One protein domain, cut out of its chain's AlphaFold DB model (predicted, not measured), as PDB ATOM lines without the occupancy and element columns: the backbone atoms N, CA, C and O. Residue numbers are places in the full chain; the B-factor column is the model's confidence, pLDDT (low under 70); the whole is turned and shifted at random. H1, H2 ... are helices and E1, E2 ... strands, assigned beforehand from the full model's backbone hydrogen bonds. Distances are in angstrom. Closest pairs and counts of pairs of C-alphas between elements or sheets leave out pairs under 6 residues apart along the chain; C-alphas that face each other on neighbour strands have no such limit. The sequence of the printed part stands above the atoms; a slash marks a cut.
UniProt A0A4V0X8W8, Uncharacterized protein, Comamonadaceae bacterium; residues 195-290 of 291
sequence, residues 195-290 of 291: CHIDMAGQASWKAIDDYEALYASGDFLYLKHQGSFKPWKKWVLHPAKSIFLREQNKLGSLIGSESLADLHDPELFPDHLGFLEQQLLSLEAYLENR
ATOM      1  N   CYS A 195     -24.089  15.210 -26.534       89.94
ATOM      2  CA  CYS A 195     -24.254  13.798 -26.859       89.94
ATOM      3  C   CYS A 195     -23.845  13.513 -28.306       89.94
ATOM      4  O   CYS A 195     -24.266  14.177 -29.263       89.94
ATOM      5  N   HIS A 196     -22.969  12.519 -28.457       88.88
ATOM      6  CA  HIS A 196     -22.516  12.023 -29.748       88.88
ATOM      7  C   HIS A 196     -23.200  10.689 -30.028       88.88
ATOM      8  O   HIS A 196     -22.973   9.703 -29.335       88.88
ATOM      9  N   ILE A 197     -24.033  10.667 -31.063       88.06
ATOM     10  CA  ILE A 197     -24.745   9.475 -31.509       88.06
ATOM     11  C   ILE A 197     -23.830   8.742 -32.485       88.06
ATOM     12  O   ILE A 197     -23.598   9.213 -33.606       88.06
ATOM     13  N   ASP A 198     -23.295   7.604 -32.050       85.44
ATOM     14  CA  ASP A 198     -22.606   6.671 -32.936       85.44
ATOM     15  C   ASP A 198     -23.625   5.813 -33.692       85.44
ATOM     16  O   ASP A 198     -24.416   5.075 -33.108       85.44
ATOM     17  N   MET A 199     -23.592   5.929 -35.013       81.56
ATOM     18  CA  MET A 199     -24.504   5.252 -35.930       81.56
ATOM     19  C   MET A 199     -23.892   3.980 -36.536       81.56
ATOM     20  O   MET A 199     -24.526   3.351 -37.384       81.56
ATOM     21  N   ALA A 200     -22.672   3.601 -36.136       77.50
ATOM     22  CA  ALA A 200     -21.996   2.389 -36.601       77.50
ATOM     23  C   ALA A 200     -22.579   1.090 -36.009       77.50
ATOM     24  O   ALA A 200     -22.155   0.006 -36.398       77.50
ATOM     25  N   GLY A 201     -23.558   1.175 -35.099       65.62
ATOM     26  CA  GLY A 201     -24.242   0.005 -34.534       65.62
ATOM     27  C   GLY A 201     -23.542  -0.628 -33.329       65.62
ATOM     28  O   GLY A 201     -23.914  -1.720 -32.923       65.62
ATOM     29  N   GLN A 202     -22.552   0.047 -32.737       65.06
ATOM     30  CA  GLN A 202     -21.902  -0.401 -31.494       65.06
ATOM     31  C   GLN A 202     -22.665   0.027 -30.229       65.06
ATOM     32  O   GLN A 202     -22.348  -0.417 -29.125       65.06
ATOM     33  N   ALA A 203     -23.664   0.900 -30.374       65.75
ATOM     34  CA  ALA A 203     -24.472   1.372 -29.263       65.75
ATOM     35  C   ALA A 203     -25.378   0.248 -28.733       65.75
ATOM     36  O   ALA A 203     -26.051  -0.444 -29.495       65.75
ATOM     37  N   SER A 204     -25.424   0.088 -27.408       70.56
ATOM     38  CA  SER A 204     -26.404  -0.800 -26.773       70.56
ATOM     39  C   SER A 204     -27.826  -0.248 -26.928       70.56
ATOM     40  O   SER A 204     -28.018   0.954 -27.106       70.56
ATOM     41  N   TRP A 205     -28.841  -1.104 -26.779       70.56
ATOM     42  CA  TRP A 205     -30.248  -0.674 -26.786       70.56
ATOM     43  C   TRP A 205     -30.541   0.422 -25.767       70.56
ATOM     44  O   TRP A 205     -31.218   1.395 -26.083       70.56
ATOM     45  N   LYS A 206     -29.938   0.306 -24.581       78.56
ATOM     46  CA  LYS A 206     -30.020   1.326 -23.539       78.56
ATOM     47  C   LYS A 206     -29.532   2.688 -24.042       78.56
ATOM     48  O   LYS A 206     -30.203   3.682 -23.817       78.56
ATOM     49  N   ALA A 207     -28.422   2.727 -24.780       84.00
ATOM     50  CA  ALA A 207     -27.906   3.977 -25.331       84.00
ATOM     51  C   ALA A 207     -28.875   4.615 -26.344       84.00
ATOM     52  O   ALA A 207     -28.984   5.833 -26.396       84.00
ATOM     53  N   ILE A 208     -29.607   3.810 -27.122       84.75
ATOM     54  CA  ILE A 208     -30.629   4.321 -28.048       84.75
ATOM     55  C   ILE A 208     -31.797   4.948 -27.281       84.75
ATOM     56  O   ILE A 208     -32.205   6.059 -27.618       84.75
ATOM     57  N   ASP A 209     -32.315   4.268 -26.255       87.94
ATOM     58  CA  ASP A 209     -33.389   4.813 -25.416       87.94
ATOM     59  C   ASP A 209     -32.931   6.087 -24.682       87.94
ATOM     60  O   ASP A 209     -33.691   7.053 -24.602       87.94
ATOM     61  N   ASP A 210     -31.673   6.137 -24.230       90.69
ATOM     62  CA  ASP A 210     -31.073   7.326 -23.616       90.69
ATOM     63  C   ASP A 210     -31.003   8.503 -24.616       90.69
ATOM     64  O   ASP A 210     -31.332   9.637 -24.259       90.69
ATOM     65  N   TYR A 211     -30.647   8.258 -25.887       91.69
ATOM     66  CA  TYR A 211     -30.661   9.296 -26.931       91.69
ATOM     67  C   TYR A 211     -32.069   9.839 -27.192       91.69
ATOM     68  O   TYR A 211     -32.251  11.049 -27.336       91.69
ATOM     69  N   GLU A 212     -33.063   8.953 -27.261       91.81
ATOM     70  CA  GLU A 212     -34.466   9.318 -27.471       91.81
ATOM     71  C   GLU A 212     -35.035  10.106 -26.288       91.81
ATOM     72  O   GLU A 212     -35.704  11.120 -26.489       91.81
ATOM     73  N   ALA A 213     -34.729   9.684 -25.059       93.50
ATOM     74  CA  ALA A 213     -35.127  10.387 -23.846       93.50
ATOM     75  C   ALA A 213     -34.490  11.782 -23.773       93.50
ATOM     76  O   ALA A 213     -35.188  12.766 -23.510       93.50
ATOM     77  N   LEU A 214     -33.191  11.887 -24.076       93.88
ATOM     78  CA  LEU A 214     -32.492  13.168 -24.128       93.88
ATOM     79  C   LEU A 214     -33.110  14.085 -25.189       93.88
ATOM     80  O   LEU A 214     -33.463  15.223 -24.880       93.88
ATOM     81  N   TYR A 215     -33.331  13.580 -26.407       94.94
ATOM     82  CA  TYR A 215     -33.995  14.328 -27.476       94.94
ATOM     83  C   TYR A 215     -35.397  14.809 -27.069       94.94
ATOM     84  O   TYR A 215     -35.720  15.981 -27.263       94.94
ATOM     85  N   ALA A 216     -36.210  13.937 -26.466       94.62
ATOM     86  CA  ALA A 216     -37.565  14.265 -26.025       94.62
ATOM     87  C   ALA A 216     -37.593  15.316 -24.905       94.62
ATOM     88  O   ALA A 216     -38.512  16.132 -24.860       94.62
ATOM     89  N   SER A 217     -36.589  15.322 -24.023       95.06
ATOM     90  CA  SER A 217     -36.481  16.316 -22.949       95.06
ATOM     91  C   SER A 217     -36.210  17.732 -23.471       95.06
ATOM     92  O   SER A 217     -36.620  18.714 -22.854       95.06
ATOM     93  N   GLY A 218     -35.487  17.848 -24.591       93.19
ATOM     94  CA  GLY A 218     -34.952  19.118 -25.079       93.19
ATOM     95  C   GLY A 218     -33.841  19.719 -24.206       93.19
ATOM     96  O   GLY A 218     -33.302  20.761 -24.577       93.19
ATOM     97  N   ASP A 219     -33.471  19.105 -23.076       93.81
ATOM     98  CA  ASP A 219     -32.535  19.669 -22.094       93.81
ATOM     99  C   ASP A 219     -31.073  19.276 -22.358       93.81
ATOM    100  O   ASP A 219     -30.377  18.719 -21.516       93.81
ATOM    101  N   PHE A 220     -30.592  19.571 -23.559       94.56
ATOM    102  CA  PHE A 220     -29.219  19.300 -23.983       94.56
ATOM    103  C   PHE A 220     -28.664  20.484 -24.768       94.56
ATOM    104  O   PHE A 220     -29.418  21.320 -25.277       94.56
ATOM    105  N   LEU A 221     -27.335  20.565 -24.879       94.50
ATOM    106  CA  LEU A 221     -26.706  21.548 -25.757       94.50
ATOM    107  C   LEU A 221     -26.865  21.111 -27.209       94.50
ATOM    108  O   LEU A 221     -27.487  21.815 -28.005       94.50
ATOM    109  N   TYR A 222     -26.327  19.938 -27.546       95.00
ATOM    110  CA  TYR A 222     -26.474  19.379 -28.882       95.00
ATOM    111  C   TYR A 222     -26.472  17.847 -28.908       95.00
ATOM    112  O   TYR A 222     -25.834  17.186 -28.086       95.00
ATOM    113  N   LEU A 223     -27.117  17.310 -29.945       94.56
ATOM    114  CA  LEU A 223     -26.951  15.948 -30.445       94.56
ATOM    115  C   LEU A 223     -26.177  16.000 -31.763       94.56
ATOM    116  O   LEU A 223     -26.535  16.746 -32.683       94.56
ATOM    117  N   LYS A 224     -25.120  15.195 -31.879       92.25
ATOM    118  CA  LYS A 224     -24.321  15.085 -33.105       92.25
ATOM    119  C   LYS A 224     -24.237  13.641 -33.570       92.25
ATOM    120  O   LYS A 224     -23.718  12.795 -32.857       92.25
ATOM    121  N   HIS A 225     -24.634  13.393 -34.814       89.06
ATOM    122  CA  HIS A 225     -24.379  12.113 -35.475       89.06
ATOM    123  C   HIS A 225     -22.916  12.052 -35.940       89.06
ATOM    124  O   HIS A 225     -22.523  12.703 -36.923       89.06
ATOM    125  N   GLN A 226     -22.094  11.312 -35.198       83.56
ATOM    126  CA  GLN A 226     -20.654  11.225 -35.432       83.56
ATOM    127  C   GLN A 226     -20.273  10.053 -36.342       83.56
ATOM    128  O   GLN A 226     -21.081   9.179 -36.640       83.56
ATOM    129  N   GLY A 227     -19.032  10.068 -36.831       81.38
ATOM    130  CA  GLY A 227     -18.502   9.001 -37.682       81.38
ATOM    131  C   GLY A 227     -19.057   8.988 -39.111       81.38
ATOM    132  O   GLY A 227     -19.763   9.899 -39.549       81.38
ATOM    133  N   SER A 228     -18.704   7.946 -39.861       80.56
ATOM    134  CA  SER A 228     -18.974   7.828 -41.305       80.56
ATOM    135  C   SER A 228     -20.427   7.458 -41.647       80.56
ATOM    136  O   SER A 228     -20.880   7.648 -42.787       80.56
ATOM    137  N   PHE A 229     -21.161   6.938 -40.663       83.00
ATOM    138  CA  PHE A 229     -22.553   6.511 -40.766       83.00
ATOM    139  C   PHE A 229     -23.461   7.707 -40.486       83.00
ATOM    140  O   PHE A 229     -23.697   8.091 -39.347       83.00
ATOM    141  N   LYS A 230     -23.933   8.356 -41.548       85.25
ATOM    142  CA  LYS A 230     -24.717   9.586 -41.422       85.25
ATOM    143  C   LYS A 230     -26.212   9.311 -41.576       85.25
ATOM    144  O   LYS A 230     -26.584   8.547 -42.466       85.25
ATOM    145  N   PRO A 231     -27.084   9.956 -40.780       85.88
ATOM    146  CA  PRO A 231     -28.512   9.638 -40.754       85.88
ATOM    147  C   PRO A 231     -29.242   9.996 -42.057       85.88
ATOM    148  O   PRO A 231     -30.281   9.416 -42.352       85.88
ATOM    149  N   TRP A 232     -28.686  10.898 -42.872       83.56
ATOM    150  CA  TRP A 232     -29.221  11.231 -44.196       83.56
ATOM    151  C   TRP A 232     -28.945  10.162 -45.263       83.56
ATOM    152  O   TRP A 232     -29.523  10.216 -46.347       83.56
ATOM    153  N   LYS A 233     -28.086   9.174 -44.984       81.12
ATOM    154  CA  LYS A 233     -27.838   8.068 -45.913       81.12
ATOM    155  C   LYS A 233     -28.978   7.057 -45.822       81.12
ATOM    156  O   LYS A 233     -29.341   6.610 -44.730       81.12
ATOM    157  N   LYS A 234     -29.544   6.678 -46.972       76.88
ATOM    158  CA  LYS A 234     -30.693   5.754 -47.054       76.88
ATOM    159  C   LYS A 234     -30.413   4.423 -46.356       76.88
ATOM    160  O   LYS A 234     -31.237   3.982 -45.565       76.88
ATOM    161  N   TRP A 235     -29.227   3.872 -46.586       75.56
ATOM    162  CA  TRP A 235     -28.792   2.564 -46.099       75.56
ATOM    163  C   TRP A 235     -28.436   2.511 -44.611       75.56
ATOM    164  O   TRP A 235     -28.240   1.424 -44.091       75.56
ATOM    165  N   VAL A 236     -28.352   3.644 -43.904       81.12
ATOM    166  CA  VAL A 236     -28.166   3.626 -42.446       81.12
ATOM    167  C   VAL A 236     -29.506   3.287 -41.795       81.12
ATOM    168  O   VAL A 236     -30.440   4.088 -41.882       81.12
ATOM    169  N   LEU A 237     -29.599   2.120 -41.156       81.31
ATOM    170  CA  LEU A 237     -30.828   1.607 -40.525       81.31
ATOM    171  C   LEU A 237     -30.859   1.760 -38.995       81.31
ATOM    172  O   LEU A 237     -31.810   1.332 -38.349       81.31
ATOM    173  N   HIS A 238     -29.837   2.387 -38.412       84.81
ATOM    174  CA  HIS A 238     -29.729   2.568 -36.965       84.81
ATOM    175  C   HIS A 238     -30.957   3.310 -36.384       84.81
ATOM    176  O   HIS A 238     -31.270   4.400 -36.876       84.81
ATOM    177  N   PRO A 239     -31.628   2.806 -35.326       84.94
ATOM    178  CA  PRO A 239     -32.896   3.369 -34.839       84.94
ATOM    179  C   PRO A 239     -32.845   4.853 -34.451       84.94
ATOM    180  O   PRO A 239     -33.776   5.602 -34.751       84.94
ATOM    181  N   ALA A 240     -31.722   5.321 -33.892       87.94
ATOM    182  CA  ALA A 240     -31.533   6.740 -33.555       87.94
ATOM    183  C   ALA A 240     -31.598   7.688 -34.776       87.94
ATOM    184  O   ALA A 240     -31.761   8.896 -34.617       87.94
ATOM    185  N   LYS A 241     -31.566   7.163 -36.015       88.25
ATOM    186  CA  LYS A 241     -31.858   7.928 -37.243       88.25
ATOM    187  C   LYS A 241     -33.226   8.606 -37.188       88.25
ATOM    188  O   LYS A 241     -33.416   9.642 -37.824       88.25
ATOM    189  N   SER A 242     -34.174   8.053 -36.430       88.62
ATOM    190  CA  SER A 242     -35.516   8.615 -36.282       88.62
ATOM    191  C   SER A 242     -35.509  10.047 -35.710       88.62
ATOM    192  O   SER A 242     -36.375  10.849 -36.070       88.62
ATOM    193  N   ILE A 243     -34.511  10.391 -34.884       91.12
ATOM    194  CA  ILE A 243     -34.302  11.740 -34.339       91.12
ATOM    195  C   ILE A 243     -34.014  12.726 -35.481       91.12
ATOM    196  O   ILE A 243     -34.683  13.750 -35.614       91.12
ATOM    197  N   PHE A 244     -33.072  12.388 -36.367       90.12
ATOM    198  CA  PHE A 244     -32.749  13.210 -37.537       90.12
ATOM    199  C   PHE A 244     -33.942  13.367 -38.488       90.12
ATOM    200  O   PHE A 244     -34.218  14.473 -38.945       90.12
ATOM    201  N   LEU A 245     -34.666  12.279 -38.771       87.00
ATOM    202  CA  LEU A 245     -35.815  12.313 -39.683       87.00
ATOM    203  C   LEU A 245     -36.939  13.221 -39.160       87.00
ATOM    204  O   LEU A 245     -37.576  13.920 -39.946       87.00
ATOM    205  N   ARG A 246     -37.154  13.273 -37.838       89.56
ATOM    206  CA  ARG A 246     -38.106  14.210 -37.221       89.56
ATOM    207  C   ARG A 246     -37.718  15.668 -37.467       89.56
ATOM    208  O   ARG A 246     -38.580  16.451 -37.860       89.56
ATOM    209  N   GLU A 247     -36.445  16.029 -37.307       88.31
ATOM    210  CA  GLU A 247     -35.969  17.388 -37.611       88.31
ATOM    211  C   GLU A 247     -36.024  17.705 -39.109       88.31
ATOM    212  O   GLU A 247     -36.484  18.777 -39.502       88.31
ATOM    213  N   GLN A 248     -35.649  16.754 -39.968       83.44
ATOM    214  CA  GLN A 248     -35.752  16.916 -41.418       83.44
ATOM    215  C   GLN A 248     -37.198  17.191 -41.858       83.44
ATOM    216  O   GLN A 248     -37.435  18.082 -42.676       83.44
ATOM    217  N   ASN A 249     -38.176  16.488 -41.281       82.00
ATOM    218  CA  ASN A 249     -39.593  16.705 -41.574       82.00
ATOM    219  C   ASN A 249     -40.069  18.105 -41.157       82.00
ATOM    220  O   ASN A 249     -40.832  18.735 -41.892       82.00
ATOM    221  N   LYS A 250     -39.581  18.639 -40.026       82.19
ATOM    222  CA  LYS A 250     -39.857  20.030 -39.623       82.19
ATOM    223  C   LYS A 250     -39.316  21.017 -40.662       82.19
ATOM    224  O   LYS A 250     -40.036  21.941 -41.050       82.19
ATOM    225  N   LEU A 251     -38.096  20.791 -41.164       78.12
ATOM    226  CA  LEU A 251     -37.481  21.618 -42.212       78.12
ATOM    227  C   LEU A 251     -38.222  21.524 -43.550       78.12
ATOM    228  O   LEU A 251     -38.341  22.531 -44.241       78.12
ATOM    229  N   GLY A 252     -38.773  20.358 -43.903       70.75
ATOM    230  CA  GLY A 252     -39.564  20.175 -45.127       70.75
ATOM    231  C   GLY A 252     -40.751  21.137 -45.234       70.75
ATOM    232  O   GLY A 252     -41.086  21.582 -46.331       70.75
ATOM    233  N   SER A 253     -41.319  21.559 -44.098       72.50
ATOM    234  CA  SER A 253     -42.373  22.584 -44.068       72.50
ATOM    235  C   SER A 253     -41.903  23.992 -44.476       72.50
ATOM    236  O   SER A 253     -42.742  24.845 -44.753       72.50
ATOM    237  N   LEU A 254     -40.589  24.249 -44.512       71.06
ATOM    238  CA  LEU A 254     -39.995  25.536 -44.897       71.06
ATOM    239  C   LEU A 254     -39.632  25.611 -46.385       71.06
ATOM    240  O   LEU A 254     -39.657  26.696 -46.954       71.06
ATOM    241  N   ILE A 255     -39.274  24.482 -47.005       69.56
ATOM    242  CA  ILE A 255     -38.710  24.427 -48.372       69.56
ATOM    243  C   ILE A 255     -39.559  23.652 -49.384       69.56
ATOM    244  O   ILE A 255     -39.203  23.606 -50.564       69.56
ATOM    245  N   GLY A 256     -40.670  23.059 -48.940       64.12
ATOM    246  CA  GLY A 256     -41.515  22.174 -49.742       64.12
ATOM    247  C   GLY A 256     -40.963  20.746 -49.813       64.12
ATOM    248  O   GLY A 256     -39.752  20.531 -49.857       64.12
ATOM    249  N   SER A 257     -41.859  19.754 -49.822       58.81
ATOM    250  CA  SER A 257     -41.517  18.323 -49.797       58.81
ATOM    251  C   SER A 257     -40.757  17.848 -51.040       58.81
ATOM    252  O   SER A 257     -39.874  17.001 -50.927       58.81
ATOM    253  N   GLU A 258     -41.053  18.421 -52.208       56.94
ATOM    254  CA  GLU A 258     -40.408  18.077 -53.486       56.94
ATOM    255  C   GLU A 258     -38.904  18.403 -53.476       56.94
ATOM    256  O   GLU A 258     -38.084  17.625 -53.951       56.94
ATOM    257  N   SER A 259     -38.514  19.494 -52.807       55.22
ATOM    258  CA  SER A 259     -37.131  19.984 -52.743       55.22
ATOM    259  C   SER A 259     -36.159  19.057 -52.001       55.22
ATOM    260  O   SER A 259     -34.954  19.127 -52.232       55.22
ATOM    261  N   LEU A 260     -36.664  18.233 -51.076       56.62
ATOM    262  CA  LEU A 260     -35.859  17.289 -50.290       56.62
ATOM    263  C   LEU A 260     -35.720  15.933 -50.983       56.62
ATOM    264  O   LEU A 260     -34.684  15.285 -50.841       56.62
ATOM    265  N   ALA A 261     -36.738  15.524 -51.744       54.78
ATOM    266  CA  ALA A 261     -36.728  14.267 -52.481       54.78
ATOM    267  C   ALA A 261     -35.607  14.235 -53.541       54.78
ATOM    268  O   ALA A 261     -34.941  13.214 -53.708       54.78
ATOM    269  N   ASP A 262     -35.340  15.387 -54.164       47.75
ATOM    270  CA  ASP A 262     -34.321  15.578 -55.204       47.75
ATOM    271  C   ASP A 262     -32.869  15.582 -54.684       47.75
ATOM    272  O   ASP A 262     -31.927  15.479 -55.473       47.75
ATOM    273  N   LEU A 263     -32.671  15.714 -53.367       47.97
ATOM    274  CA  LEU A 263     -31.355  15.667 -52.711       47.97
ATOM    275  C   LEU A 263     -30.906  14.254 -52.348       47.97
ATOM    276  O   LEU A 263     -29.785  14.060 -51.870       47.97
ATOM    277  N   HIS A 264     -31.779  13.265 -52.518       50.94
ATOM    278  CA  HIS A 264     -31.436  11.886 -52.242       50.94
ATOM    279  C   HIS A 264     -30.543  11.333 -53.345       50.94
ATOM    280  O   HIS A 264     -31.026  10.673 -54.260       50.94
ATOM    281  N   ASP A 265     -29.243  11.571 -53.209       44.59
ATOM    282  CA  ASP A 265     -28.220  10.943 -54.032       44.59
ATOM    283  C   ASP A 265     -28.334   9.404 -53.922       44.59
ATOM    284  O   ASP A 265     -28.192   8.858 -52.816       44.59
ATOM    285  N   PRO A 266     -28.675   8.690 -55.012       41.00
ATOM    286  CA  PRO A 266     -28.716   7.233 -55.022       41.00
ATOM    287  C   PRO A 266     -27.318   6.601 -55.073       41.00
ATOM    288  O   PRO A 266     -27.207   5.407 -54.810       41.00
ATOM    289  N   GLU A 267     -26.260   7.357 -55.385       43.22
ATOM    290  CA  GLU A 267     -24.986   6.791 -55.833       43.22
ATOM    291  C   GLU A 267     -23.777   7.351 -55.074       43.22
ATOM    292  O   GLU A 267     -22.929   8.038 -55.630       43.22
ATOM    293  N   LEU A 268     -23.620   6.978 -53.800       37.09
ATOM    294  CA  LEU A 268     -22.313   7.070 -53.138       37.09
ATOM    295  C   LEU A 268     -21.988   5.779 -52.366       37.09
ATOM    296  O   LEU A 268     -22.220   5.672 -51.160       37.09
ATOM    297  N   PHE A 269     -21.361   4.877 -53.134       43.31
ATOM    298  CA  PHE A 269     -20.527   3.699 -52.832       43.31
ATOM    299  C   PHE A 269     -21.089   2.275 -53.063       43.31
ATOM    300  O   PHE A 269     -22.244   2.005 -52.734       43.31
ATOM    301  N   PRO A 270     -20.242   1.376 -53.627       38.00
ATOM    302  CA  PRO A 270     -20.561   0.018 -54.058       38.00
ATOM    303  C   PRO A 270     -20.390  -1.017 -52.930       38.00
ATOM    304  O   PRO A 270     -19.605  -0.827 -52.004       38.00
ATOM    305  N   ASP A 271     -21.126  -2.121 -53.043       38.88
ATOM    306  CA  ASP A 271     -20.819  -3.479 -52.569       38.88
ATOM    307  C   ASP A 271     -20.005  -3.642 -51.270       38.88
ATOM    308  O   ASP A 271     -18.869  -4.122 -51.254       38.88
ATOM    309  N   HIS A 272     -20.644  -3.374 -50.133       42.47
ATOM    310  CA  HIS A 272     -20.228  -3.916 -48.836       42.47
ATOM    311  C   HIS A 272     -21.394  -4.675 -48.180       42.47
ATOM    312  O   HIS A 272     -21.924  -4.283 -47.142       42.47
ATOM    313  N   LEU A 273     -21.798  -5.780 -48.820       47.34
ATOM    314  CA  LEU A 273     -22.910  -6.655 -48.413       47.34
ATOM    315  C   LEU A 273     -22.820  -7.130 -46.947       47.34
ATOM    316  O   LEU A 273     -23.838  -7.162 -46.263       47.34
ATOM    317  N   GLY A 274     -21.616  -7.392 -46.425       51.03
ATOM    318  CA  GLY A 274     -21.440  -7.891 -45.050       51.03
ATOM    319  C   GLY A 274     -21.835  -6.906 -43.938       51.03
ATOM    320  O   GLY A 274     -22.133  -7.319 -42.822       51.03
ATOM    321  N   PHE A 275     -21.879  -5.600 -44.220       53.66
ATOM    322  CA  PHE A 275     -22.276  -4.592 -43.225       53.66
ATOM    323  C   PHE A 275     -23.784  -4.326 -43.217       53.66
ATOM    324  O   PHE A 275     -24.334  -3.943 -42.182       53.66
ATOM    325  N   LEU A 276     -24.463  -4.555 -44.346       53.50
ATOM    326  CA  LEU A 276     -25.921  -4.479 -44.414       53.50
ATOM    327  C   LEU A 276     -26.548  -5.569 -43.530       53.50
ATOM    328  O   LEU A 276     -27.500  -5.293 -42.807       53.50
ATOM    329  N   GLU A 277     -25.951  -6.766 -43.518       54.09
ATOM    330  CA  GLU A 277     -26.352  -7.878 -42.649       54.09
ATOM    331  C   GLU A 277     -26.259  -7.512 -41.161       54.09
ATOM    332  O   GLU A 277     -27.206  -7.750 -40.419       54.09
ATOM    333  N   GLN A 278     -25.187  -6.846 -40.713       57.97
ATOM    334  CA  GLN A 278     -25.067  -6.407 -39.311       57.97
ATOM    335  C   GLN A 278     -26.130  -5.371 -38.911       57.97
ATOM    336  O   GLN A 278     -26.659  -5.427 -37.800       57.97
ATOM    337  N   GLN A 279     -26.470  -4.433 -39.802       52.62
ATOM    338  CA  GLN A 279     -27.521  -3.448 -39.522       52.62
ATOM    339  C   GLN A 279     -28.926  -4.059 -39.553       52.62
ATOM    340  O   GLN A 279     -29.772  -3.655 -38.756       52.62
ATOM    341  N   LEU A 280     -29.168  -5.037 -40.431       57.72
ATOM    342  CA  LEU A 280     -30.423  -5.787 -40.480       57.72
ATOM    343  C   LEU A 280     -30.603  -6.647 -39.227       57.72
ATOM    344  O   LEU A 280     -31.647  -6.550 -38.596       57.72
ATOM    345  N   LEU A 281     -29.565  -7.370 -38.796       56.72
ATOM    346  CA  LEU A 281     -29.589  -8.154 -37.555       56.72
ATOM    347  C   LEU A 281     -29.852  -7.279 -36.321       56.72
ATOM    348  O   LEU A 281     -30.609  -7.662 -35.432       56.72
ATOM    349  N   SER A 282     -29.264  -6.078 -36.270       56.50
ATOM    350  CA  SER A 282     -29.554  -5.106 -35.211       56.50
ATOM    351  C   SER A 282     -31.018  -4.646 -35.269       56.50
ATOM    352  O   SER A 282     -31.710  -4.671 -34.254       56.50
ATOM    353  N   LEU A 283     -31.533  -4.291 -36.451       50.44
ATOM    354  CA  LEU A 283     -32.921  -3.848 -36.613       50.44
ATOM    355  C   LEU A 283     -33.946  -4.953 -36.299       50.44
ATOM    356  O   LEU A 283     -34.955  -4.676 -35.654       50.44
ATOM    357  N   GLU A 284     -33.700  -6.193 -36.715       56.12
ATOM    358  CA  GLU A 284     -34.553  -7.348 -36.409       56.12
ATOM    359  C   GLU A 284     -34.588  -7.618 -34.900       56.12
ATOM    360  O   GLU A 284     -35.670  -7.668 -34.313       56.12
ATOM    361  N   ALA A 285     -33.425  -7.641 -34.239       58.59
ATOM    362  CA  ALA A 285     -33.337  -7.784 -32.785       58.59
ATOM    363  C   ALA A 285     -34.038  -6.640 -32.023       58.59
ATOM    364  O   ALA A 285     -34.595  -6.856 -30.942       58.59
ATOM    365  N   TYR A 286     -34.043  -5.417 -32.567       50.88
ATOM    366  CA  TYR A 286     -34.806  -4.298 -32.006       50.88
ATOM    367  C   TYR A 286     -36.318  -4.537 -32.082       50.88
ATOM    368  O   TYR A 286     -37.036  -4.322 -31.103       50.88
ATOM    369  N   LEU A 287     -36.810  -4.965 -33.248       56.53
ATOM    370  CA  LEU A 287     -38.237  -5.179 -33.487       56.53
ATOM    371  C   LEU A 287     -38.793  -6.356 -32.674       56.53
ATOM    372  O   LEU A 287     -39.948  -6.302 -32.253       56.53
ATOM    373  N   GLU A 288     -37.990  -7.391 -32.424       61.94
ATOM    374  CA  GLU A 288     -38.380  -8.546 -31.607       61.94
ATOM    375  C   GLU A 288     -38.512  -8.212 -30.116       61.94
ATOM    376  O   GLU A 288     -39.471  -8.648 -29.487       61.94
ATOM    377  N   ASN A 289     -37.629  -7.376 -29.557       51.34
ATOM    378  CA  ASN A 289     -37.676  -6.986 -28.137       51.34
ATOM    379  C   ASN A 289     -38.807  -5.998 -27.784       51.34
ATOM    380  O   ASN A 289     -39.004  -5.676 -26.614       51.34
ATOM    381  N   ARG A 290     -39.526  -5.473 -28.784       46.31
ATOM    382  CA  ARG A 290     -40.646  -4.525 -28.622       46.31
ATOM    383  C   ARG A 290     -42.025  -5.182 -28.800       46.31
ATOM    384  O   ARG A 290     -43.026  -4.468 -28.725       46.31
TER     385      ARG A 290
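What this domain is: This is residues 195 to 290 of the 291 residues of an uncharacterized protein of Comamonadaceae bacterium (UniProt A0A4V0X8W8). A small parallel sheet, E1 and E2, has H1 over one face, and H2 runs off from beside H1 to little H3. A long link loops back to H4, leaving an open frame. The 96 printed residues include four named helices and two strands, E1 H1 E2 H2 H3 H4: mostly helix, only just compact, close to loose, radius of gyration of the C-alphas 14.5 A, spans 39 by 36 by 25 A.

Where its parts are: E1, residues 195 to 198, begins at C-alpha 195 (-24.254, 13.798, -26.859); E2 is 222 to 226. H1 is 205 to 217, 18.5 A; H2 241 to 255, 21.0 A; H3 258 to 261; H4 273 to 288, 22.9 A, ending at C-alpha 288 (-38.380, -8.546, -31.607).

How they stand to each other: E1 and E2 are parallel at 22 degrees; N 197 and O 224, 2.8 A, are within hydrogen-bond range. E1, H1, E2 form a strand-helix-strand unit, parallel neighbours joined through a helix, with a right-handed crossover. H1 and H2 are close but not clearly touching, closest C-alphas Glu 212 and Ile 243, 7.3 A. H2 and H4 are apart. O i to N i+4 pairs are within range throughout H1, 8 of 11 in H2, 11 of 12 in H4; H3 is too short.

The domain as a whole: The printed part has no cut. Links E2 to H2 and H3 to H4 are long; residues 269 to 274 stand free. Residues 201 to 203 and 255 to 290 have pLDDT under 70.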